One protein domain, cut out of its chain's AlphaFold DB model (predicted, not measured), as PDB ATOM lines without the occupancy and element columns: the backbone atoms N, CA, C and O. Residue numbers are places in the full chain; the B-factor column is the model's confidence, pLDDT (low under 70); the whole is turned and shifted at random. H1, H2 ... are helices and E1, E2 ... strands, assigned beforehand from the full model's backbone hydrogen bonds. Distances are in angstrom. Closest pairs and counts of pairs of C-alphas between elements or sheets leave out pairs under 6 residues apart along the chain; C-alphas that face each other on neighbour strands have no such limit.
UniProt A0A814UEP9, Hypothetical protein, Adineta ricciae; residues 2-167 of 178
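Overview. This is residues 2 to 167 of the 178 residues of the protein "Hypothetical protein" of Adineta ricciae (UniProt A0A814UEP9). Look first for a bundle of three long helices, H1, H3 and H4, and beyond one end of it a second part, the long hairpin E1 E2 with H5 packed on E2. The short helix H2 sits where the two parts join, and the small hairpin E3 E4 packs on H3, with E3 near H4. You will find 166 residues printed, with five named helices and four named strands in the order H1 E1 E2 H2 E3 E4 H3 H4 H5, two antiparallel sheets of two strands each, class mixed. The whole is loose and elongated, with a radius of gyration of the C-alphas of 20.8 A and spans of 65 by 42 by 25 A.

Along the chain. Find C-alpha 2 at (43.321, -27.139, -39.759); from there H1 runs through residues 2 to 30, 42.4 A long. E1, residues 35 to 46, and E2, residues 49 to 60, follow, each 33.3 A long. Next come H2, residues 61 to 67, E3, residues 69 to 73, and E4, residues 88 to 91. H3 takes residues 92 to 112 over 30.9 A. H4 begins at C-alpha 116, (39.359, -18.837, -32.434), and reaches residue 145, 44.2 A away. H5, residues 151 to 167, covers 24.2 A and ends at (-15.885, -3.958, -27.088).

Arrangement. Begin with H1, H3 and H4, an up and down bundle, each helix running against the one before it. H1 touches H3 at Ala 18 and Ala 103, the closest C-alphas at 6.1 A, with a shallow tilt of 24 degrees. H1 touches H4 at Ile 14 and Ala 126, 5.5 A between C-alphas. The helical hairpin H3 and H4 touches with residues 118 to 132 of H4 alone. H2 only just touches H4, with 3 pairs of C-alphas within 8 A; the closest are Ala 61 and Leu 143, 6.4 A. In the hairpin E1 and E2, look for N 36 and O 59, 2.8 A, within hydrogen-bond range; in the hairpin E3 and E4, for N 72 and O 89, 3.0 A. The closest C-alphas of E2 and H5 are Ile 49 and Asn 162, 5.7 A. H5 touches no helix. Every O i to N i+4 pair is within hydrogen-bond range in H1, H2 and H5, against 13 of 17 in H3 and 25 of 26 in H4.

Size, cuts and confidence. The two C-alphas farthest apart are those of Ala 2 and Tyr 47, 68.1 A. The printed part has no cut. Look at residues 74 to 87 for the long link, E3 to E4; the other links are tight. The model's mean pLDDT over the printed part is 91.6, and residues 2 and 113 are under 70.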
ATOM      1  N   ALA A   2      44.734 -26.824 -39.473       68.62
ATOM      2  CA  ALA A   2      43.321 -27.139 -39.759       68.62
ATOM      3  C   ALA A   2      42.442 -25.873 -39.740       68.62
ATOM      4  O   ALA A   2      41.723 -25.605 -40.699       68.62
ATOM      5  N   ASP A   3      42.619 -25.051 -38.707       77.88
ATOM      6  CA  ASP A   3      41.861 -23.815 -38.511       77.88
ATOM      7  C   ASP A   3      42.125 -22.782 -39.625       77.88
ATOM      8  O   ASP A   3      41.192 -22.145 -40.106       77.88
ATOM      9  N   ASP A   4      43.368 -22.670 -40.121       81.69
ATOM     10  CA  ASP A   4      43.702 -21.758 -41.232       81.69
ATOM     11  C   ASP A   4      42.985 -22.156 -42.525       81.69
ATOM     12  O   ASP A   4      42.493 -21.304 -43.265       81.69
ATOM     13  N   LYS A   5      42.897 -23.463 -42.797       84.88
ATOM     14  CA  LYS A   5      42.190 -23.979 -43.972       84.88
ATOM     15  C   LYS A   5      40.687 -23.720 -43.863       84.88
ATOM     16  O   LYS A   5      40.065 -23.348 -44.859       84.88
ATOM     17  N   GLU A   6      40.114 -23.894 -42.673       88.06
ATOM     18  CA  GLU A   6      38.712 -23.564 -42.414       88.06
ATOM     19  C   GLU A   6      38.453 -22.066 -42.601       88.06
ATOM     20  O   GLU A   6      37.546 -21.695 -43.348       88.06
ATOM     21  N   LEU A   7      39.275 -21.203 -41.997       87.75
ATOM     22  CA  LEU A   7      39.138 -19.752 -42.113       87.75
ATOM     23  C   LEU A   7      39.178 -19.309 -43.578       87.75
ATOM     24  O   LEU A   7      38.311 -18.552 -44.012       87.75
ATOM     25  N   MET A   8      40.140 -19.807 -44.357       89.50
ATOM     26  CA  MET A   8      40.271 -19.440 -45.770       89.50
ATOM     27  C   MET A   8      39.072 -19.904 -46.599       89.50
ATOM     28  O   MET A   8      38.525 -19.110 -47.365       89.50
ATOM     29  N   SER A   9      38.593 -21.133 -46.379       91.06
ATOM     30  CA  SER A   9      37.377 -21.634 -47.032       91.06
ATOM     31  C   SER A   9      36.150 -20.775 -46.700       91.06
ATOM     32  O   SER A   9      35.348 -20.460 -47.582       91.06
ATOM     33  N   ARG A  10      36.018 -20.325 -45.447       91.00
ATOM     34  CA  ARG A  10      34.928 -19.428 -45.031       91.00
ATOM     35  C   ARG A  10      35.041 -18.042 -45.638       91.00
ATOM     36  O   ARG A  10      34.032 -17.474 -46.051       91.00
ATOM     37  N   VAL A  11      36.247 -17.492 -45.712       92.75
ATOM     38  CA  VAL A  11      36.473 -16.201 -46.364       92.75
ATOM     39  C   VAL A  11      36.063 -16.268 -47.836       92.75
ATOM     40  O   VAL A  11      35.423 -15.338 -48.322       92.75
ATOM     41  N   GLU A  12      36.389 -17.352 -48.539       93.06
ATOM     42  CA  GLU A  12      35.973 -17.560 -49.932       93.06
ATOM     43  C   GLU A  12      34.447 -17.633 -50.071       93.06
ATOM     44  O   GLU A  12      33.880 -16.896 -50.878       93.06
ATOM     45  N   GLU A  13      33.766 -18.418 -49.227       94.25
ATOM     46  CA  GLU A  13      32.297 -18.492 -49.197       94.25
ATOM     47  C   GLU A  13      31.664 -17.102 -49.017       94.25
ATOM     48  O   GLU A  13      30.736 -16.711 -49.733       94.25
ATOM     49  N   ILE A  14      32.188 -16.321 -48.071       95.50
ATOM     50  CA  ILE A  14      31.682 -14.979 -47.778       95.50
ATOM     51  C   ILE A  14      31.948 -14.023 -48.940       95.50
ATOM     52  O   ILE A  14      31.105 -13.177 -49.232       95.50
ATOM     53  N   GLN A  15      33.080 -14.153 -49.632       94.94
ATOM     54  CA  GLN A  15      33.366 -13.355 -50.822       94.94
ATOM     55  C   GLN A  15      32.392 -13.664 -51.959       94.94
ATOM     56  O   GLN A  15      31.909 -12.733 -52.603       94.94
ATOM     57  N   THR A  16      32.029 -14.931 -52.159       96.62
ATOM     58  CA  THR A  16      30.985 -15.312 -53.119       96.62
ATOM     59  C   THR A  16      29.626 -14.719 -52.742       96.62
ATOM     60  O   THR A  16      28.931 -14.183 -53.607       96.62
ATOM     61  N   LEU A  17      29.248 -14.750 -51.459       96.94
ATOM     62  CA  LEU A  17      28.010 -14.119 -50.982       96.94
ATOM     63  C   LEU A  17      28.028 -12.595 -51.167       96.94
ATOM     64  O   LEU A  17      27.041 -12.022 -51.625       96.94
ATOM     65  N   ALA A  18      29.147 -11.944 -50.850       97.31
ATOM     66  CA  ALA A  18      29.321 -10.510 -51.041       97.31
ATOM     67  C   ALA A  18      29.179 -10.120 -52.517       97.31
ATOM     68  O   ALA A  18      28.461  -9.168 -52.821       97.31
ATOM     69  N   GLN A  19      29.796 -10.888 -53.422       98.00
ATOM     70  CA  GLN A  19      29.687 -10.667 -54.864       98.00
ATOM     71  C   GLN A  19      28.256 -10.888 -55.363       98.00
ATOM     72  O   GLN A  19      27.731 -10.056 -56.094       98.00
ATOM     73  N   THR A  20      27.595 -11.952 -54.900       98.25
ATOM     74  CA  THR A  20      26.183 -12.222 -55.220       98.25
ATOM     75  C   THR A  20      25.301 -11.033 -54.836       98.25
ATOM     76  O   THR A  20      24.472 -10.586 -55.627       98.25
ATOM     77  N   ASN A  21      25.507 -10.476 -53.640       98.44
ATOM     78  CA  ASN A  21      24.773  -9.297 -53.190       98.44
ATOM     79  C   ASN A  21      25.071  -8.067 -54.055       98.44
ATOM     80  O   ASN A  21      24.145  -7.335 -54.394       98.44
ATOM     81  N   GLU A  22      26.331  -7.835 -54.435       98.25
ATOM     82  CA  GLU A  22      26.691  -6.741 -55.347       98.25
ATOM     83  C   GLU A  22      26.019  -6.885 -56.715       98.25
ATOM     84  O   GLU A  22      25.536  -5.898 -57.269       98.25
ATOM     85  N   ASP A  23      25.943  -8.098 -57.252       98.38
ATOM     86  CA  ASP A  23      25.323  -8.347 -58.552       98.38
ATOM     87  C   ASP A  23      23.802  -8.155 -58.496       98.38
ATOM     88  O   ASP A  23      23.221  -7.543 -59.392       98.38
ATOM     89  N   MET A  24      23.160  -8.557 -57.396       98.44
ATOM     90  CA  MET A  24      21.753  -8.243 -57.130       98.44
ATOM     91  C   MET A  24      21.516  -6.736 -56.960       98.44
ATOM     92  O   MET A  24      20.513  -6.209 -57.440       98.44
ATOM     93  N   MET A  25      22.434  -6.014 -56.310       97.94
ATOM     94  CA  MET A  25      22.356  -4.554 -56.207       97.94
ATOM     95  C   MET A  25      22.464  -3.900 -57.587       97.94
ATOM     96  O   MET A  25      21.623  -3.068 -57.913       97.94
ATOM     97  N   LYS A  26      23.407  -4.331 -58.435       97.88
ATOM     98  CA  LYS A  26      23.503  -3.867 -59.831       97.88
ATOM     99  C   LYS A  26      22.237  -4.185 -60.619       97.88
ATOM    100  O   LYS A  26      21.777  -3.355 -61.392       97.88
ATOM    101  N   GLN A  27      21.656  -5.368 -60.424       97.12
ATOM    102  CA  GLN A  27      20.391  -5.733 -61.055       97.12
ATOM    103  C   GLN A  27      19.276  -4.755 -60.659       97.12
ATOM    104  O   GLN A  27      18.558  -4.281 -61.534       97.12
ATOM    105  N   ILE A  28      19.152  -4.429 -59.368       96.94
ATOM    106  CA  ILE A  28      18.186  -3.441 -58.867       96.94
ATOM    107  C   ILE A  28      18.457  -2.057 -59.475       96.94
ATOM    108  O   ILE A  28      17.526  -1.441 -59.992       96.94
ATOM    109  N   ASP A  29      19.712  -1.596 -59.474       96.44
ATOM    110  CA  ASP A  29      20.102  -0.306 -60.061       96.44
ATOM    111  C   ASP A  29      19.741  -0.247 -61.564       96.44
ATOM    112  O   ASP A  29      19.183   0.741 -62.044       96.44
ATOM    113  N   ASN A  30      19.977  -1.336 -62.305       95.88
ATOM    114  CA  ASN A  30      19.656  -1.451 -63.733       95.88
ATOM    115  C   ASN A  30      18.147  -1.460 -64.013       95.88
ATOM    116  O   ASN A  30      17.722  -1.082 -65.105       95.88
ATOM    117  N   MET A  31      17.319  -1.869 -63.047       94.62
ATOM    118  CA  MET A  31      15.861  -1.764 -63.160       94.62
ATOM    119  C   MET A  31      15.355  -0.332 -62.960       94.62
ATOM    120  O   MET A  31      14.164  -0.102 -63.135       94.62
ATOM    121  N   GLY A  32      16.210   0.630 -62.600       89.31
ATOM    122  CA  GLY A  32      15.811   1.926 -62.056       89.31
ATOM    123  C   GLY A  32      14.808   2.750 -62.876       89.31
ATOM    124  O   GLY A  32      13.966   3.434 -62.289       89.31
ATOM    125  N   SER A  33      14.862   2.666 -64.209       90.50
ATOM    126  CA  SER A  33      13.938   3.348 -65.134       90.50
ATOM    127  C   SER A  33      12.655   2.564 -65.432       90.50
ATOM    128  O   SER A  33      11.770   3.071 -66.118       90.50
ATOM    129  N   ARG A  34      12.538   1.324 -64.945       94.62
ATOM    130  CA  ARG A  34      11.360   0.488 -65.161       94.62
ATOM    131  C   ARG A  34      10.184   1.028 -64.356       94.62
ATOM    132  O   ARG A  34      10.300   1.266 -63.154       94.62
ATOM    133  N   VAL A  35       9.035   1.135 -65.013       94.25
ATOM    134  CA  VAL A  35       7.758   1.397 -64.346       94.25
ATOM    135  C   VAL A  35       7.258   0.103 -63.709       94.25
ATOM    136  O   VAL A  35       7.214  -0.947 -64.349       94.25
ATOM    137  N   VAL A  36       6.891   0.182 -62.435       94.06
ATOM    138  CA  VAL A  36       6.336  -0.910 -61.638       94.06
ATOM    139  C   VAL A  36       4.961  -0.475 -61.144       94.06
ATOM    140  O   VAL A  36       4.822   0.597 -60.556       94.06
ATOM    141  N   ASN A  37       3.946  -1.311 -61.363       92.81
ATOM    142  CA  ASN A  37       2.613  -1.100 -60.798       92.81
ATOM    143  C   ASN A  37       2.624  -1.546 -59.335       92.81
ATOM    144  O   ASN A  37       2.410  -2.718 -59.031       92.81
ATOM    145  N   LEU A  38       2.939  -0.618 -58.437       92.00
ATOM    146  CA  LEU A  38       3.060  -0.884 -57.014       92.00
ATOM    147  C   LEU A  38       1.673  -0.976 -56.375       92.00
ATOM    148  O   LEU A  38       0.880  -0.038 -56.429       92.00
ATOM    149  N   THR A  39       1.409  -2.095 -55.713       90.38
ATOM    150  CA  THR A  39       0.233  -2.300 -54.876       90.38
ATOM    151  C   THR A  39       0.521  -1.798 -53.464       90.38
ATOM    152  O   THR A  39       1.386  -2.325 -52.759       90.38
ATOM    153  N   THR A  40      -0.227  -0.787 -53.036       88.50
ATOM    154  CA  THR A  40      -0.187  -0.205 -51.694       88.50
ATOM    155  C   THR A  40      -1.539  -0.354 -50.999       88.50
ATOM    156  O   THR A  40      -2.572  -0.576 -51.634       88.50
ATOM    157  N   TYR A  41      -1.540  -0.247 -49.672       89.06
ATOM    158  CA  TYR A  41      -2.743  -0.361 -48.854       89.06
ATOM    159  C   TYR A  41      -2.989   0.953 -48.125       89.06
ATOM    160  O   TYR A  41      -2.169   1.389 -47.319       89.06
ATOM    161  N   VAL A  42      -4.132   1.579 -48.393       90.38
ATOM    162  CA  VAL A  42      -4.566   2.800 -47.716       90.38
ATOM    163  C   VAL A  42      -5.511   2.408 -46.592       90.38
ATOM    164  O   VAL A  42      -6.628   1.956 -46.847       90.38
ATOM    165  N   ILE A  43      -5.061   2.588 -45.350       91.62
ATOM    166  CA  ILE A  43      -5.869   2.362 -44.149       91.62
ATOM    167  C   ILE A  43      -6.454   3.701 -43.696       91.62
ATOM    168  O   ILE A  43      -5.729   4.684 -43.552       91.62
ATOM    169  N   ARG A  44      -7.768   3.746 -43.472       93.69
ATOM    170  CA  ARG A  44      -8.484   4.918 -42.949       93.69
ATOM    171  C   ARG A  44      -9.239   4.534 -41.690       93.69
ATOM    172  O   ARG A  44      -9.862   3.479 -41.664       93.69
ATOM    173  N   CYS A  45      -9.224   5.404 -40.685       91.56
ATOM    174  CA  CYS A  45     -10.037   5.261 -39.482       91.56
ATOM    175  C   CYS A  45     -11.079   6.379 -39.441       91.56
ATOM    176  O   CYS A  45     -10.713   7.549 -39.384       91.56
ATOM    177  N   ASN A  46     -12.360   6.014 -39.467       90.19
ATOM    178  CA  ASN A  46     -13.472   6.952 -39.353       90.19
ATOM    179  C   ASN A  46     -14.349   6.528 -38.177       90.19
ATOM    180  O   ASN A  46     -14.861   5.411 -38.160       90.19
ATOM    181  N   TYR A  47     -14.514   7.415 -37.192       86.50
ATOM    182  CA  TYR A  47     -15.341   7.170 -36.002       86.50
ATOM    183  C   TYR A  47     -15.017   5.851 -35.268       86.50
ATOM    184  O   TYR A  47     -15.910   5.171 -34.766       86.50
ATOM    185  N   GLY A  48     -13.730   5.483 -35.210       83.12
ATOM    186  CA  GLY A  48     -13.259   4.262 -34.547       83.12
ATOM    187  C   GLY A  48     -13.389   2.983 -35.379       83.12
ATOM    188  O   GLY A  48     -13.157   1.904 -34.843       83.12
ATOM    189  N   ILE A  49     -13.745   3.093 -36.662       87.94
ATOM    190  CA  ILE A  49     -13.794   1.970 -37.601       87.94
ATOM    191  C   ILE A  49     -12.656   2.115 -38.606       87.94
ATOM    192  O   ILE A  49     -12.592   3.084 -39.369       87.94
ATOM    193  N   PHE A  50     -11.773   1.125 -38.621       94.12
ATOM    194  CA  PHE A  50     -10.718   0.979 -39.603       94.12
ATOM    195  C   PHE A  50     -11.251   0.328 -40.876       94.12
ATOM    196  O   PHE A  50     -11.962  -0.675 -40.847       94.12
ATOM    197  N   THR A  51     -10.853   0.890 -42.008       92.25
ATOM    198  CA  THR A  51     -11.124   0.377 -43.350       92.25
ATOM    199  C   THR A  51      -9.822   0.338 -44.132       92.25
ATOM    200  O   THR A  51      -8.937   1.166 -43.912       92.25
ATOM    201  N   VAL A  52      -9.701  -0.613 -45.053       93.31
ATOM    202  CA  VAL A  52      -8.546  -0.732 -45.947       93.31
ATOM    203  C   VAL A  52      -8.999  -0.746 -47.396       93.31
ATOM    204  O   VAL A  52      -9.966  -1.418 -47.756       93.31
ATOM    205  N   LYS A  53      -8.265  -0.020 -48.236       92.38
ATOM    206  CA  LYS A  53      -8.386  -0.070 -49.689       92.38
ATOM    207  C   LYS A  53      -7.042  -0.444 -50.300       92.38
ATOM    208  O   LYS A  53      -6.020   0.135 -49.943       92.38
ATOM    209  N   GLU A  54      -7.065  -1.379 -51.240       91.25
ATOM    210  CA  GLU A  54      -5.922  -1.653 -52.105       91.25
ATOM    211  C   GLU A  54      -5.867  -0.601 -53.224       91.25
ATOM    212  O   GLU A  54      -6.888  -0.273 -53.838       91.25
ATOM    213  N   VAL A  55      -4.688  -0.027 -53.445       91.31
ATOM    214  CA  VAL A  55      -4.433   1.000 -54.457       91.31
ATOM    215  C   VAL A  55      -3.232   0.567 -55.279       91.31
ATOM    216  O   VAL A  55      -2.178   0.271 -54.723       91.31
ATOM    217  N   GLN A  56      -3.389   0.548 -56.598       91.94
ATOM    218  CA  GLN A  56      -2.287   0.323 -57.523       91.94
ATOM    219  C   GLN A  56      -1.850   1.653 -58.121       91.94
ATOM    220  O   GLN A  56      -2.683   2.426 -58.594       91.94
ATOM    221  N   GLU A  57      -0.549   1.910 -58.096       91.38
ATOM    222  CA  GLU A  57       0.042   3.124 -58.643       91.38
ATOM    223  C   GLU A  57       1.287   2.779 -59.458       91.38
ATOM    224  O   GLU A  57       2.153   2.023 -59.015       91.38
ATOM    225  N   ALA A  58       1.383   3.345 -60.658       93.25
ATOM    226  CA  ALA A  58       2.578   3.237 -61.476       93.25
ATOM    227  C   ALA A  58       3.678   4.130 -60.888       93.25
ATOM    228  O   ALA A  58       3.534   5.350 -60.836       93.25
ATOM    229  N   GLN A  59       4.785   3.527 -60.464       93.62
ATOM    230  CA  GLN A  59       5.948   4.242 -59.938       93.62
ATOM    231  C   GLN A  59       7.227   3.739 -60.606       93.62
ATOM    232  O   GLN A  59       7.317   2.583 -61.020       93.62
ATOM    233  N   ASN A  60       8.249   4.591 -60.695       94.31
ATOM    234  CA  ASN A  60       9.557   4.144 -61.173       94.31
ATOM    235  C   ASN A  60      10.247   3.281 -60.113       94.31
ATOM    236  O   ASN A  60      10.232   3.620 -58.927       94.31
ATOM    237  N   ALA A  61      10.933   2.219 -60.534       94.12
ATOM    238  CA  ALA A  61      11.674   1.334 -59.636       94.12
ATOM    239  C   ALA A  61      12.653   2.101 -58.731       94.12
ATOM    240  O   ALA A  61      12.712   1.838 -57.531       94.12
ATOM    241  N   ASN A  62      13.348   3.116 -59.261       94.44
ATOM    242  CA  ASN A  62      14.221   3.974 -58.455       94.44
ATOM    243  C   ASN A  62      13.472   4.724 -57.347       94.44
ATOM    244  O   ASN A  62      13.997   4.860 -56.246       94.44
ATOM    245  N   GLN A  63      12.250   5.200 -57.600       93.88
ATOM    246  CA  GLN A  63      11.445   5.859 -56.566       93.88
ATOM    247  C   GLN A  63      11.046   4.859 -55.477       93.88
ATOM    248  O   GLN A  63      11.200   5.160 -54.294       93.88
ATOM    249  N   ILE A  64      10.621   3.653 -55.868       94.00
ATOM    250  CA  ILE A  64      10.269   2.573 -54.936       94.00
ATOM    251  C   ILE A  64      11.466   2.236 -54.041       94.00
ATOM    252  O   ILE A  64      11.343   2.225 -52.819       94.00
ATOM    253  N   VAL A  65      12.641   2.014 -54.632       95.19
ATOM    254  CA  VAL A  65      13.866   1.641 -53.909       95.19
ATOM    255  C   VAL A  65      14.379   2.781 -53.021       95.19
ATOM    256  O   VAL A  65      14.779   2.539 -51.883       95.19
ATOM    257  N   ASN A  66      14.325   4.031 -53.487       93.75
ATOM    258  CA  ASN A  66      14.764   5.191 -52.704       93.75
ATOM    259  C   ASN A  66      13.854   5.473 -51.502       93.75
ATOM    260  O   ASN A  66      14.333   5.935 -50.461       93.75
ATOM    261  N   ASN A  67      12.562   5.164 -51.621       92.12
ATOM    262  CA  ASN A  67      11.585   5.313 -50.544       92.12
ATOM    263  C   ASN A  67      11.477   4.068 -49.656       92.12
ATOM    264  O   ASN A  67      10.926   4.147 -48.560       92.12
ATOM    265  N   TRP A  68      12.024   2.931 -50.091       92.56
ATOM    266  CA  TRP A  68      11.987   1.686 -49.337       92.56
ATOM    267  C   TRP A  68      12.698   1.830 -47.988       92.56
ATOM    268  O   TRP A  68      13.837   2.308 -47.903       92.56
ATOM    269  N   ARG A  69      12.010   1.413 -46.923       92.06
ATOM    270  CA  ARG A  69      12.529   1.383 -45.556       92.06
ATOM    271  C   ARG A  69      12.150   0.069 -44.893       92.06
ATOM    272  O   ARG A  69      10.992  -0.336 -44.937       92.06
ATOM    273  N   GLU A  70      13.111  -0.559 -44.236       91.00
ATOM    274  CA  GLU A  70      12.895  -1.751 -43.416       91.00
ATOM    275  C   GLU A  70      13.928  -1.750 -42.295       91.00
ATOM    276  O   GLU A  70      15.085  -1.442 -42.545       91.00
ATOM    277  N   ASN A  71      13.539  -2.082 -41.064       90.75
ATOM    278  CA  ASN A  71      14.502  -2.203 -39.974       90.75
ATOM    279  C   ASN A  71      15.251  -3.538 -40.090       90.75
ATOM    280  O   ASN A  71      14.713  -4.585 -39.725       90.75
ATOM    281  N   ILE A  72      16.475  -3.510 -40.618       93.31
ATOM    282  CA  ILE A  72      17.274  -4.714 -40.848       93.31
ATOM    283  C   ILE A  72      18.173  -4.951 -39.640       93.31
ATOM    284  O   ILE A  72      19.064  -4.159 -39.336       93.31
ATOM    285  N   GLN A  73      17.973  -6.088 -38.982       91.06
ATOM    286  CA  GLN A  73      18.792  -6.501 -37.849       91.06
ATOM    287  C   GLN A  73      20.041  -7.241 -38.332       91.06
ATOM    288  O   GLN A  73      20.002  -8.439 -38.624       91.06
ATOM    289  N   LEU A  74      21.157  -6.519 -38.415       94.88
ATOM    290  CA  LEU A  74      22.476  -7.115 -38.601       94.88
ATOM    291  C   LEU A  74      23.110  -7.402 -37.239       94.88
ATOM    292  O   LEU A  74      22.894  -6.686 -36.267       94.88
ATOM    293  N   THR A  75      23.876  -8.486 -37.164       94.75
ATOM    294  CA  THR A  75      24.641  -8.830 -35.961       94.75
ATOM    295  C   THR A  75      25.905  -7.977 -35.931       94.75
ATOM    296  O   THR A  75      26.663  -7.997 -36.899       94.75
ATOM    297  N   GLU A  76      26.135  -7.243 -34.844       92.25
ATOM    298  CA  GLU A  76      27.389  -6.510 -34.647       92.25
ATOM    299  C   GLU A  76      28.574  -7.480 -34.550       92.25
ATOM    300  O   GLU A  76      28.464  -8.588 -34.008       92.25
ATOM    301  N   ILE A  77      29.704  -7.069 -35.118       92.31
ATOM    302  CA  ILE A  77      30.931  -7.861 -35.203       92.31
ATOM    303  C   ILE A  77      32.038  -7.058 -34.534       92.31
ATOM    304  O   ILE A  77      32.081  -5.834 -34.675       92.31
ATOM    305  N   GLU A  78      32.908  -7.742 -33.799       89.69
ATOM    306  CA  GLU A  78      34.043  -7.109 -33.135       89.69
ATOM    307  C   GLU A  78      34.943  -6.400 -34.159       89.69
ATOM    308  O   GLU A  78      35.343  -6.973 -35.178       89.69
ATOM    309  N   ASP A  79      35.264  -5.134 -33.887       89.12
ATOM    310  CA  ASP A  79      36.033  -4.288 -34.799       89.12
ATOM    311  C   ASP A  79      37.546  -4.479 -34.621       89.12
ATOM    312  O   ASP A  79      38.282  -3.571 -34.237       89.12
ATOM    313  N   ILE A  80      38.013  -5.693 -34.920       87.62
ATOM    314  CA  ILE A  80      39.422  -6.101 -34.791       87.62
ATOM    315  C   ILE A  80      40.356  -5.202 -35.628       87.62
ATOM    316  O   ILE A  80      41.519  -5.001 -35.283       87.62
ATOM    317  N   PHE A  81      39.848  -4.643 -36.729       89.19
ATOM    318  CA  PHE A  81      40.621  -3.859 -37.694       89.19
ATOM    319  C   PHE A  81      40.373  -2.345 -37.613       89.19
ATOM    320  O   PHE A  81      40.944  -1.605 -38.420       89.19
ATOM    321  N   ASN A  82      39.562  -1.883 -36.652       90.25
ATOM    322  CA  ASN A  82      39.190  -0.477 -36.463       90.25
ATOM    323  C   ASN A  82      38.590   0.181 -37.732       90.25
ATOM    324  O   ASN A  82      38.891   1.333 -38.055       90.25
ATOM    325  N   ASP A  83      37.766  -0.559 -38.483       91.38
ATOM    326  CA  ASP A  83      37.065  -0.079 -39.685       91.38
ATOM    327  C   ASP A  83      35.768   0.680 -39.363       91.38
ATOM    328  O   ASP A  83      35.209   1.333 -40.248       91.38
ATOM    329  N   LYS A  84      35.289   0.606 -38.114       92.19
ATOM    330  CA  LYS A  84      34.125   1.338 -37.589       92.19
ATOM    331  C   LYS A  84      32.876   1.178 -38.458       92.19
ATOM    332  O   LYS A  84      32.203   2.150 -38.807       92.19
ATOM    333  N   ILE A  85      32.570  -0.065 -38.833       93.19
ATOM    334  CA  ILE A  85      31.378  -0.380 -39.624       93.19
ATOM    335  C   ILE A  85      30.121  -0.084 -38.799       93.19
ATOM    336  O   ILE A  85      29.949  -0.605 -37.703       93.19
ATOM    337  N   SER A  86      29.203   0.697 -39.370       92.00
ATOM    338  CA  SER A  86      27.840   0.800 -38.846       92.00
ATOM    339  C   SER A  86      26.992  -0.365 -39.351       92.00
ATOM    340  O   SER A  86      26.824  -0.542 -40.559       92.00
ATOM    341  N   TYR A  87      26.433  -1.135 -38.420       92.62
ATOM    342  CA  TYR A  87      25.514  -2.244 -38.703       92.62
ATOM    343  C   TYR A  87      24.041  -1.812 -38.727       92.62
ATOM    344  O   TYR A  87      23.158  -2.629 -38.984       92.62
ATOM    345  N   THR A  88      23.763  -0.522 -38.509       88.69
ATOM    346  CA  THR A  88      22.408   0.022 -38.638       88.69
ATOM    347  C   THR A  88      22.047   0.144 -40.110       88.69
ATOM    348  O   THR A  88      22.687   0.882 -40.861       88.69
ATOM    349  N   CYS A  89      20.997  -0.561 -40.527       92.00
ATOM    350  CA  CYS A  89      20.579  -0.574 -41.916       92.00
ATOM    351  C   CYS A  89      19.059  -0.457 -42.035       92.00
ATOM    352  O   CYS A  89      18.310  -1.325 -41.593       92.00
ATOM    353  N   SER A  90      18.620   0.654 -42.625       94.69
ATOM    354  CA  SER A  90      17.206   1.010 -42.766       94.69
ATOM    355  C   SER A  90      16.790   1.365 -44.192       94.69
ATOM    356  O   SER A  90      15.605   1.539 -44.463       94.69
ATOM    357  N   SER A  91      17.752   1.503 -45.106       96.25
ATOM    358  CA  SER A  91      17.529   1.941 -46.483       96.25
ATOM    359  C   SER A  91      18.391   1.157 -47.466       96.25
ATOM    360  O   SER A  91      19.412   0.570 -47.103       96.25
ATOM    361  N   TYR A  92      18.005   1.191 -48.742       96.19
ATOM    362  CA  TYR A  92      18.766   0.534 -49.803       96.19
ATOM    363  C   TYR A  92      20.190   1.097 -49.946       96.19
ATOM    364  O   TYR A  92      21.147   0.344 -50.113       96.19
ATOM    365  N   GLY A  93      20.366   2.414 -49.798       95.62
ATOM    366  CA  GLY A  93      21.698   3.026 -49.802       95.62
ATOM    367  C   GLY A  93      22.583   2.500 -48.668       95.62
ATOM    368  O   GLY A  93      23.727   2.118 -48.901       95.62
ATOM    369  N   GLN A  94      22.029   2.390 -47.455       95.62
ATOM    370  CA  GLN A  94      22.748   1.826 -46.310       95.62
ATOM    371  C   GLN A  94      23.096   0.344 -46.517       95.62
ATOM    372  O   GLN A  94      24.179  -0.072 -46.111       95.62
ATOM    373  N   LEU A  95      22.233  -0.437 -47.183       95.56
ATOM    374  CA  LEU A  95      22.522  -1.831 -47.555       95.56
ATOM    375  C   LEU A  95      23.767  -1.935 -48.442       95.56
ATOM    376  O   LEU A  95      24.635  -2.770 -48.184       95.56
ATOM    377  N   LYS A  96      23.882  -1.070 -49.459       96.06
ATOM    378  CA  LYS A  96      25.065  -1.016 -50.336       96.06
ATOM    379  C   LYS A  96      26.319  -0.692 -49.530       96.06
ATOM    380  O   LYS A  96      27.309  -1.417 -49.609       96.06
ATOM    381  N   THR A  97      26.256   0.355 -48.704       96.00
ATOM    382  CA  THR A  97      27.387   0.791 -47.877       96.00
ATOM    383  C   THR A  97      27.862  -0.310 -46.931       96.00
ATOM    384  O   THR A  97      29.061  -0.593 -46.896       96.00
ATOM    385  N   VAL A  98      26.952  -0.961 -46.196       96.25
ATOM    386  CA  VAL A  98      27.331  -1.999 -45.225       96.25
ATOM    387  C   VAL A  98      27.851  -3.265 -45.917       96.25
ATOM    388  O   VAL A  98      28.846  -3.827 -45.466       96.25
ATOM    389  N   ASN A  99      27.265  -3.675 -47.052       96.75
ATOM    390  CA  ASN A  99      27.745  -4.820 -47.835       96.75
ATOM    391  C   ASN A  99      29.191  -4.605 -48.302       96.75
ATOM    392  O   ASN A  99      30.056  -5.443 -48.043       96.75
ATOM    393  N   SER A 100      29.474  -3.455 -48.924       96.06
ATOM    394  CA  SER A 100      30.825  -3.125 -49.388       96.06
ATOM    395  C   SER A 100      31.814  -2.956 -48.231       96.06
ATOM    396  O   SER A 100      32.955  -3.407 -48.332       96.06
ATOM    397  N   ALA A 101      31.401  -2.339 -47.118       95.94
ATOM    398  CA  ALA A 101      32.261  -2.175 -45.946       95.94
ATOM    399  C   ALA A 101      32.657  -3.530 -45.342       95.94
ATOM    400  O   ALA A 101      33.847  -3.800 -45.182       95.94
ATOM    401  N   MET A 102      31.685  -4.417 -45.105       96.19
ATOM    402  CA  MET A 102      31.947  -5.770 -44.610       96.19
ATOM    403  C   MET A 102      32.827  -6.573 -45.574       96.19
ATOM    404  O   MET A 102      33.755  -7.249 -45.135       96.19
ATOM    405  N   ALA A 103      32.596  -6.469 -46.888       95.19
ATOM    406  CA  ALA A 103      33.373  -7.203 -47.888       95.19
ATOM    407  C   ALA A 103      34.857  -6.803 -47.879       95.19
ATOM    408  O   ALA A 103      35.736  -7.648 -48.068       95.19
ATOM    409  N   ARG A 104      35.158  -5.522 -47.614       93.94
ATOM    410  CA  ARG A 104      36.538  -5.052 -47.418       93.94
ATOM    411  C   ARG A 104      37.170  -5.642 -46.161       93.94
ATOM    412  O   ARG A 104      38.319  -6.064 -46.227       93.94
ATOM    413  N   VAL A 105      36.437  -5.711 -45.050       93.81
ATOM    414  CA  VAL A 105      36.957  -6.267 -43.790       93.81
ATOM    415  C   VAL A 105      37.223  -7.764 -43.903       93.81
ATOM    416  O   VAL A 105      38.292  -8.228 -43.519       93.81
ATOM    417  N   VAL A 106      36.325  -8.516 -44.539       92.56
ATOM    418  CA  VAL A 106      36.510  -9.957 -44.788       92.56
ATOM    419  C   VAL A 106      37.802 -10.248 -45.561       92.56
ATOM    420  O   VAL A 106      38.475 -11.237 -45.286       92.56
ATOM    421  N   LYS A 107      38.215  -9.374 -46.490       90.88
ATOM    422  CA  LYS A 107      39.502  -9.526 -47.194       90.88
ATOM    423  C   LYS A 107      40.705  -9.452 -46.246       90.88
ATOM    424  O   LYS A 107      41.690 -10.139 -46.498       90.88
ATOM    425  N   LYS A 108      40.623  -8.677 -45.159       90.81
ATOM    426  CA  LYS A 108      41.704  -8.536 -44.167       90.81
ATOM    427  C   LYS A 108      41.907  -9.810 -43.345       90.81
ATOM    428  O   LYS A 108      43.041 -10.116 -42.991       90.81
ATOM    429  N   TYR A 109      40.859 -10.610 -43.140       87.88
ATOM    430  CA  TYR A 109      40.967 -11.906 -42.456       87.88
ATOM    431  C   TYR A 109      41.877 -12.909 -43.180       87.88
ATOM    432  O   TYR A 109      42.468 -13.755 -42.518       87.88
ATOM    433  N   LYS A 110      42.089 -12.773 -44.503       83.81
ATOM    434  CA  LYS A 110      43.094 -13.579 -45.226       83.81
ATOM    435  C   LYS A 110      44.522 -13.343 -44.725       83.81
ATOM    436  O   LYS A 110      45.373 -14.208 -44.891       83.81
ATOM    437  N   LEU A 111      44.787 -12.163 -44.165       81.81
ATOM    438  CA  LEU A 111      46.117 -11.718 -43.740       81.81
ATOM    439  C   LEU A 111      46.328 -11.838 -42.225       81.81
ATOM    440  O   LEU A 111      47.462 -11.769 -41.765       81.81
ATOM    441  N   PHE A 112      45.250 -11.985 -41.452       77.62
ATOM    442  CA  PHE A 112      45.284 -11.904 -39.988       77.62
ATOM    443  C   PHE A 112      45.620 -13.239 -39.301       77.62
ATOM    444  O   PHE A 112      45.950 -13.260 -38.118       77.62
ATOM    445  N   GLY A 113      45.583 -14.348 -40.045       68.62
ATOM    446  CA  GLY A 113      45.823 -15.685 -39.508       68.62
ATOM    447  C   GLY A 113      44.655 -16.223 -38.679       68.62
ATOM    448  O   GLY A 113      43.657 -15.550 -38.412       68.62
ATOM    449  N   SER A 114      44.768 -17.491 -38.304       71.75
ATOM    450  CA  SER A 114      43.669 -18.264 -37.752       71.75
ATOM    451  C   SER A 114      43.638 -18.275 -36.227       71.75
ATOM    452  O   SER A 114      44.319 -19.072 -35.585       71.75
ATOM    453  N   SER A 115      42.814 -17.408 -35.635       78.50
ATOM    454  CA  SER A 115      42.479 -17.455 -34.208       78.50
ATOM    455  C   SER A 115      41.031 -17.901 -33.989       78.50
ATOM    456  O   SER A 115      40.165 -17.714 -34.847       78.50
ATOM    457  N   ARG A 116      40.733 -18.461 -32.809       76.94
ATOM    458  CA  ARG A 116      39.359 -18.837 -32.434       76.94
ATOM    459  C   ARG A 116      38.408 -17.635 -32.470       76.94
ATOM    460  O   ARG A 116      37.264 -17.776 -32.893       76.94
ATOM    461  N   THR A 117      38.898 -16.458 -32.075       81.88
ATOM    462  CA  THR A 117      38.173 -15.187 -32.194       81.88
ATOM    463  C   THR A 117      37.891 -14.858 -33.659       81.88
ATOM    464  O   THR A 117      36.746 -14.601 -34.015       81.88
ATOM    465  N   ALA A 118      38.893 -14.969 -34.539       83.12
ATOM    466  CA  ALA A 118      38.723 -14.688 -35.962       83.12
ATOM    467  C   ALA A 118      37.695 -15.610 -36.635       83.12
ATOM    468  O   ALA A 118      36.863 -15.139 -37.410       83.12
ATOM    469  N   LEU A 119      37.698 -16.905 -36.300       84.19
ATOM    470  CA  LEU A 119      36.675 -17.846 -36.762       84.19
ATOM    471  C   LEU A 119      35.281 -17.475 -36.233       84.19
ATOM    472  O   LEU A 119      34.323 -17.469 -36.998       84.19
ATOM    473  N   GLY A 120      35.146 -17.120 -34.953       86.31
ATOM    474  CA  GLY A 120      33.863 -16.690 -34.383       86.31
ATOM    475  C   GLY A 120      33.262 -15.483 -35.112       86.31
ATOM    476  O   GLY A 120      32.084 -15.496 -35.482       86.31
ATOM    477  N   GLU A 121      34.082 -14.474 -35.395       90.06
ATOM    478  CA  GLU A 121      33.640 -13.264 -36.091       90.06
ATOM    479  C   GLU A 121      33.344 -13.516 -37.581       90.06
ATOM    480  O   GLU A 121      32.367 -12.975 -38.111       90.06
ATOM    481  N   ILE A 122      34.094 -14.403 -38.257       90.38
ATOM    482  CA  ILE A 122      33.843 -14.747 -39.670       90.38
ATOM    483  C   ILE A 122      32.432 -15.329 -39.872       90.38
ATOM    484  O   ILE A 122      31.752 -15.009 -40.852       90.38
ATOM    485  N   TYR A 123      31.934 -16.122 -38.916       90.50
ATOM    486  CA  TYR A 123      30.583 -16.687 -38.977       90.50
ATOM    487  C   TYR A 123      29.493 -15.607 -38.911       90.50
ATOM    488  O   TYR A 123      28.461 -15.723 -39.587       90.50
ATOM    489  N   LYS A 124      29.721 -14.527 -38.155       94.62
ATOM    490  CA  LYS A 124      28.789 -13.392 -38.082       94.62
ATOM    491  C   LYS A 124      28.728 -12.633 -39.407       94.62
ATOM    492  O   LYS A 124      27.631 -12.282 -39.844       94.62
ATOM    493  N   PHE A 125      29.862 -12.463 -40.097       95.19
ATOM    494  CA  PHE A 125      29.878 -11.885 -41.448       95.19
ATOM    495  C   PHE A 125      29.004 -12.697 -42.404       95.19
ATOM    496  O   PHE A 125      28.118 -12.131 -43.045       95.19
ATOM    497  N   ALA A 126      29.186 -14.021 -42.457       94.62
ATOM    498  CA  ALA A 126      28.381 -14.890 -43.318       94.62
ATOM    499  C   ALA A 126      26.875 -14.744 -43.041       94.62
ATOM    500  O   ALA A 126      26.074 -14.628 -43.972       94.62
ATOM    501  N   LYS A 127      26.477 -14.698 -41.761       95.75
ATOM    502  CA  LYS A 127      25.083 -14.459 -41.361       95.75
ATOM    503  C   LYS A 127      24.568 -13.117 -41.890       95.75
ATOM    504  O   LYS A 127      23.505 -13.090 -42.509       95.75
ATOM    505  N   ASN A 128      25.321 -12.034 -41.712       97.44
ATOM    506  CA  ASN A 128      24.925 -10.704 -42.179       97.44
ATOM    507  C   ASN A 128      24.791 -10.635 -43.708       97.44
ATOM    508  O   ASN A 128      23.802 -10.097 -44.202       97.44
ATOM    509  N   PHE A 129      25.712 -11.234 -44.475       97.69
ATOM    510  CA  PHE A 129      25.588 -11.281 -45.939       97.69
ATOM    511  C   PHE A 129      24.350 -12.053 -46.403       97.69
ATOM    512  O   PHE A 129      23.701 -11.624 -47.357       97.69
ATOM    513  N   ARG A 130      23.974 -13.145 -45.720       97.19
ATOM    514  CA  ARG A 130      22.732 -13.883 -46.017       97.19
ATOM    515  C   ARG A 130      21.479 -13.071 -45.683       97.19
ATOM    516  O   ARG A 130      20.520 -13.117 -46.448       97.19
ATOM    517  N   VAL A 131      21.492 -12.301 -44.591       97.38
ATOM    518  CA  VAL A 131      20.399 -11.363 -44.267       97.38
ATOM    519  C   VAL A 131      20.251 -10.319 -45.374       97.38
ATOM    520  O   VAL A 131      19.144 -10.120 -45.872       97.38
ATOM    521  N   ILE A 132      21.358  -9.714 -45.818       97.56
ATOM    522  CA  ILE A 132      21.357  -8.754 -46.932       97.56
ATOM    523  C   ILE A 132      20.816  -9.405 -48.209       97.56
ATOM    524  O   ILE A 132      19.923  -8.838 -48.834       97.56
ATOM    525  N   LYS A 133      21.274 -10.614 -48.556       97.81
ATOM    526  CA  LYS A 133      20.775 -11.371 -49.714       97.81
ATOM    527  C   LYS A 133      19.257 -11.530 -49.671       97.81
ATOM    528  O   LYS A 133      18.576 -11.177 -50.627       97.81
ATOM    529  N   ALA A 134      18.722 -11.993 -48.542       97.00
ATOM    530  CA  ALA A 134      17.285 -12.193 -48.370       97.00
ATOM    531  C   ALA A 134      16.488 -10.883 -48.499       97.00
ATOM    532  O   ALA A 134      15.359 -10.887 -48.988       97.00
ATOM    533  N   VAL A 135      17.047  -9.751 -48.058       97.00
ATOM    534  CA  VAL A 135      16.426  -8.434 -48.260       97.00
ATOM    535  C   VAL A 135      16.440  -8.047 -49.741       97.00
ATOM    536  O   VAL A 135      15.411  -7.635 -50.271       97.00
ATOM    537  N   LEU A 136      17.570  -8.219 -50.430       97.56
ATOM    538  CA  LEU A 136      17.689  -7.923 -51.861       97.56
ATOM    539  C   LEU A 136      16.732  -8.786 -52.698       97.56
ATOM    540  O   LEU A 136      16.106  -8.271 -53.620       97.56
ATOM    541  N   GLU A 137      16.543 -10.061 -52.343       96.62
ATOM    542  CA  GLU A 137      15.550 -10.947 -52.971       96.62
ATOM    543  C   GLU A 137      14.130 -10.391 -52.821       96.62
ATOM    544  O   GLU A 137      13.368 -10.372 -53.789       96.62
ATOM    545  N   ARG A 138      13.780  -9.875 -51.634       94.50
ATOM    546  CA  ARG A 138      12.479  -9.226 -51.408       94.50
ATOM    547  C   ARG A 138      12.318  -7.950 -52.228       94.50
ATOM    548  O   ARG A 138      11.233  -7.729 -52.756       94.50
ATOM    549  N   ILE A 139      13.368  -7.136 -52.358       95.25
ATOM    550  CA  ILE A 139      13.333  -5.928 -53.197       95.25
ATOM    551  C   ILE A 139      13.141  -6.315 -54.668       95.25
ATOM    552  O   ILE A 139      12.262  -5.769 -55.326       95.25
ATOM    553  N   ILE A 140      13.889  -7.294 -55.181       95.81
ATOM    554  CA  ILE A 140      13.733  -7.775 -56.564       95.81
ATOM    555  C   ILE A 140      12.320  -8.326 -56.793       95.81
ATOM    556  O   ILE A 140      11.688  -7.998 -57.798       95.81
ATOM    557  N   ALA A 141      11.795  -9.119 -55.857       93.69
ATOM    558  CA  ALA A 141      10.432  -9.635 -55.934       93.69
ATOM    559  C   ALA A 141       9.387  -8.508 -55.917       93.69
ATOM    560  O   ALA A 141       8.437  -8.549 -56.698       93.69
ATOM    561  N   LEU A 142       9.574  -7.484 -55.076       92.56
ATOM    562  CA  LEU A 142       8.722  -6.293 -55.045       92.56
ATOM    563  C   LEU A 142       8.737  -5.569 -56.392       92.56
ATOM    564  O   LEU A 142       7.678  -5.242 -56.916       92.56
ATOM    565  N   LEU A 143       9.920  -5.351 -56.968       94.38
ATOM    566  CA  LEU A 143      10.045  -4.679 -58.255       94.38
ATOM    567  C   LEU A 143       9.399  -5.495 -59.376       94.38
ATOM    568  O   LEU A 143       8.744  -4.913 -60.237       94.38
ATOM    569  N   ASN A 144       9.575  -6.820 -59.396       92.38
ATOM    570  CA  ASN A 144       9.033  -7.702 -60.438       92.38
ATOM    571  C   ASN A 144       7.522  -7.885 -60.361       92.38
ATOM    572  O   ASN A 144       6.869  -7.906 -61.398       92.38
ATOM    573  N   ASN A 145       6.979  -7.989 -59.152       89.69
ATOM    574  CA  ASN A 145       5.583  -8.367 -58.964       89.69
ATOM    575  C   ASN A 145       4.700  -7.189 -58.539       89.69
ATOM    576  O   ASN A 145       3.493  -7.355 -58.424       89.69
ATOM    577  N   GLY A 146       5.280  -6.019 -58.254       84.25
ATOM    578  CA  GLY A 146       4.537  -4.852 -57.772       84.25
ATOM    579  C   GLY A 146       3.998  -4.994 -56.345       84.25
ATOM    580  O   GLY A 146       3.302  -4.108 -55.862       84.25
ATOM    581  N   GLY A 147       4.313  -6.080 -55.637       80.62
ATOM    582  CA  GLY A 147       3.717  -6.391 -54.334       80.62
ATOM    583  C   GLY A 147       2.291  -6.953 -54.446       80.62
ATOM    584  O   GLY A 147       1.888  -7.437 -55.495       80.62
ATOM    585  N   GLY A 148       1.540  -6.929 -53.341       74.88
ATOM    586  CA  GLY A 148       0.162  -7.440 -53.277       74.88
ATOM    587  C   GLY A 148       0.003  -8.779 -52.543       74.88
ATOM    588  O   GLY A 148       0.938  -9.292 -51.924       74.88
ATOM    589  N   GLY A 149      -1.223  -9.315 -52.546       77.12
ATOM    590  CA  GLY A 149      -1.556 -10.614 -51.937       77.12
ATOM    591  C   GLY A 149      -1.634 -10.621 -50.405       77.12
ATOM    592  O   GLY A 149      -1.657 -11.684 -49.789       77.12
ATOM    593  N   ARG A 150      -1.655  -9.443 -49.766       81.75
ATOM    594  CA  ARG A 150      -1.772  -9.307 -48.300       81.75
ATOM    595  C   ARG A 150      -3.124  -8.768 -47.843       81.75
ATOM    596  O   ARG A 150      -3.344  -8.677 -46.638       81.75
ATOM    597  N   MET A 151      -4.013  -8.426 -48.776       85.56
ATOM    598  CA  MET A 151      -5.283  -7.767 -48.478       85.56
ATOM    599  C   MET A 151      -6.125  -8.551 -47.470       85.56
ATOM    600  O   MET A 151      -6.622  -7.958 -46.520       85.56
ATOM    601  N   ASP A 152      -6.225  -9.872 -47.619       86.12
ATOM    602  CA  ASP A 152      -7.049 -10.697 -46.728       86.12
ATOM    603  C   ASP A 152      -6.504 -10.720 -45.298       86.12
ATOM    604  O   ASP A 152      -7.253 -10.507 -44.350       86.12
ATOM    605  N   LYS A 153      -5.180 -10.839 -45.135       89.00
ATOM    606  CA  LYS A 153      -4.526 -10.753 -43.817       89.00
ATOM    607  C   LYS A 153      -4.679  -9.369 -43.182       89.00
ATOM    608  O   LYS A 153      -4.831  -9.255 -41.967       89.00
ATOM    609  N   ILE A 154      -4.615  -8.303 -43.984       89.88
ATOM    610  CA  ILE A 154      -4.820  -6.935 -43.488       89.88
ATOM    611  C   ILE A 154      -6.274  -6.749 -43.054       89.88
ATOM    612  O   ILE A 154      -6.507  -6.214 -41.973       89.88
ATOM    613  N   ARG A 155      -7.242  -7.215 -43.853       89.81
ATOM    614  CA  ARG A 155      -8.671  -7.180 -43.512       89.81
ATOM    615  C   ARG A 155      -8.947  -7.912 -42.209       89.81
ATOM    616  O   ARG A 155      -9.480  -7.296 -41.299       89.81
ATOM    617  N   GLU A 156      -8.475  -9.148 -42.081       93.00
ATOM    618  CA  GLU A 156      -8.619  -9.941 -40.858       93.00
ATOM    619  C   GLU A 156      -8.084  -9.189 -39.629       93.00
ATOM    620  O   GLU A 156      -8.741  -9.108 -38.589       93.00
ATOM    621  N   ARG A 157      -6.901  -8.569 -39.741       93.81
ATOM    622  CA  ARG A 157      -6.338  -7.786 -38.636       93.81
ATOM    623  C   ARG A 157      -7.172  -6.546 -38.309       93.81
ATOM    624  O   ARG A 157      -7.322  -6.231 -37.130       93.81
ATOM    625  N   LEU A 158      -7.685  -5.839 -39.313       93.19
ATOM    626  CA  LEU A 158      -8.525  -4.661 -39.097       93.19
ATOM    627  C   LEU A 158      -9.895  -5.023 -38.520       93.19
ATOM    628  O   LEU A 158     -10.381  -4.296 -37.659       93.19
ATOM    629  N   ASP A 159     -10.481  -6.149 -38.920       93.62
ATOM    630  CA  ASP A 159     -11.736  -6.647 -38.356       93.62
ATOM    631  C   ASP A 159     -11.575  -6.976 -36.869       93.62
ATOM    632  O   ASP A 159     -12.402  -6.575 -36.048       93.62
ATOM    633  N   ASN A 160     -10.456  -7.603 -36.494       94.69
ATOM    634  CA  ASN A 160     -10.114  -7.829 -35.090       94.69
ATOM    635  C   ASN A 160      -9.983  -6.510 -34.308       94.69
ATOM    636  O   ASN A 160     -10.598  -6.366 -33.252       94.69
ATOM    637  N   LEU A 161      -9.269  -5.516 -34.848       93.81
ATOM    638  CA  LEU A 161      -9.145  -4.196 -34.213       93.81
ATOM    639  C   LEU A 161     -10.496  -3.476 -34.084       93.81
ATOM    640  O   LEU A 161     -10.772  -2.852 -33.061       93.81
ATOM    641  N   ASN A 162     -11.357  -3.577 -35.095       93.88
ATOM    642  CA  ASN A 162     -12.705  -3.014 -35.059       93.88
ATOM    643  C   ASN A 162     -13.558  -3.664 -33.959       93.88
ATOM    644  O   ASN A 162     -14.279  -2.967 -33.241       93.88
ATOM    645  N   ASN A 163     -13.449  -4.984 -33.792       93.44
ATOM    646  CA  ASN A 163     -14.141  -5.717 -32.735       93.44
ATOM    647  C   ASN A 163     -13.631  -5.328 -31.339       93.44
ATOM    648  O   ASN A 163     -14.443  -5.065 -30.450       93.44
ATOM    649  N   GLU A 164     -12.312  -5.217 -31.158       93.12
ATOM    650  CA  GLU A 164     -11.697  -4.747 -29.908       93.12
ATOM    651  C   GLU A 164     -12.160  -3.322 -29.555       93.12
ATOM    652  O   GLU A 164     -12.609  -3.067 -28.436       93.12
ATOM    653  N   MET A 165     -12.155  -2.400 -30.523       90.25
ATOM    654  CA  MET A 165     -12.636  -1.024 -30.334       90.25
ATOM    655  C   MET A 165     -14.127  -0.966 -29.975       90.25
ATOM    656  O   MET A 165     -14.534  -0.187 -29.107       90.25
ATOM    657  N   LYS A 166     -14.956  -1.805 -30.607       90.56
ATOM    658  CA  LYS A 166     -16.387  -1.913 -30.291       90.56
ATOM    659  C   LYS A 166     -16.614  -2.435 -28.871       90.56
ATOM    660  O   LYS A 166     -17.483  -1.913 -28.164       90.56
ATOM    661  N   ALA A 167     -15.833  -3.428 -28.445       90.12
ATOM    662  CA  ALA A 167     -15.885  -3.958 -27.088       90.12
ATOM    663  C   ALA A 167     -15.507  -2.876 -26.067       90.12
ATOM    664  O   ALA A 167     -16.279  -2.612 -25.147       90.12
TER     665      ALA A 167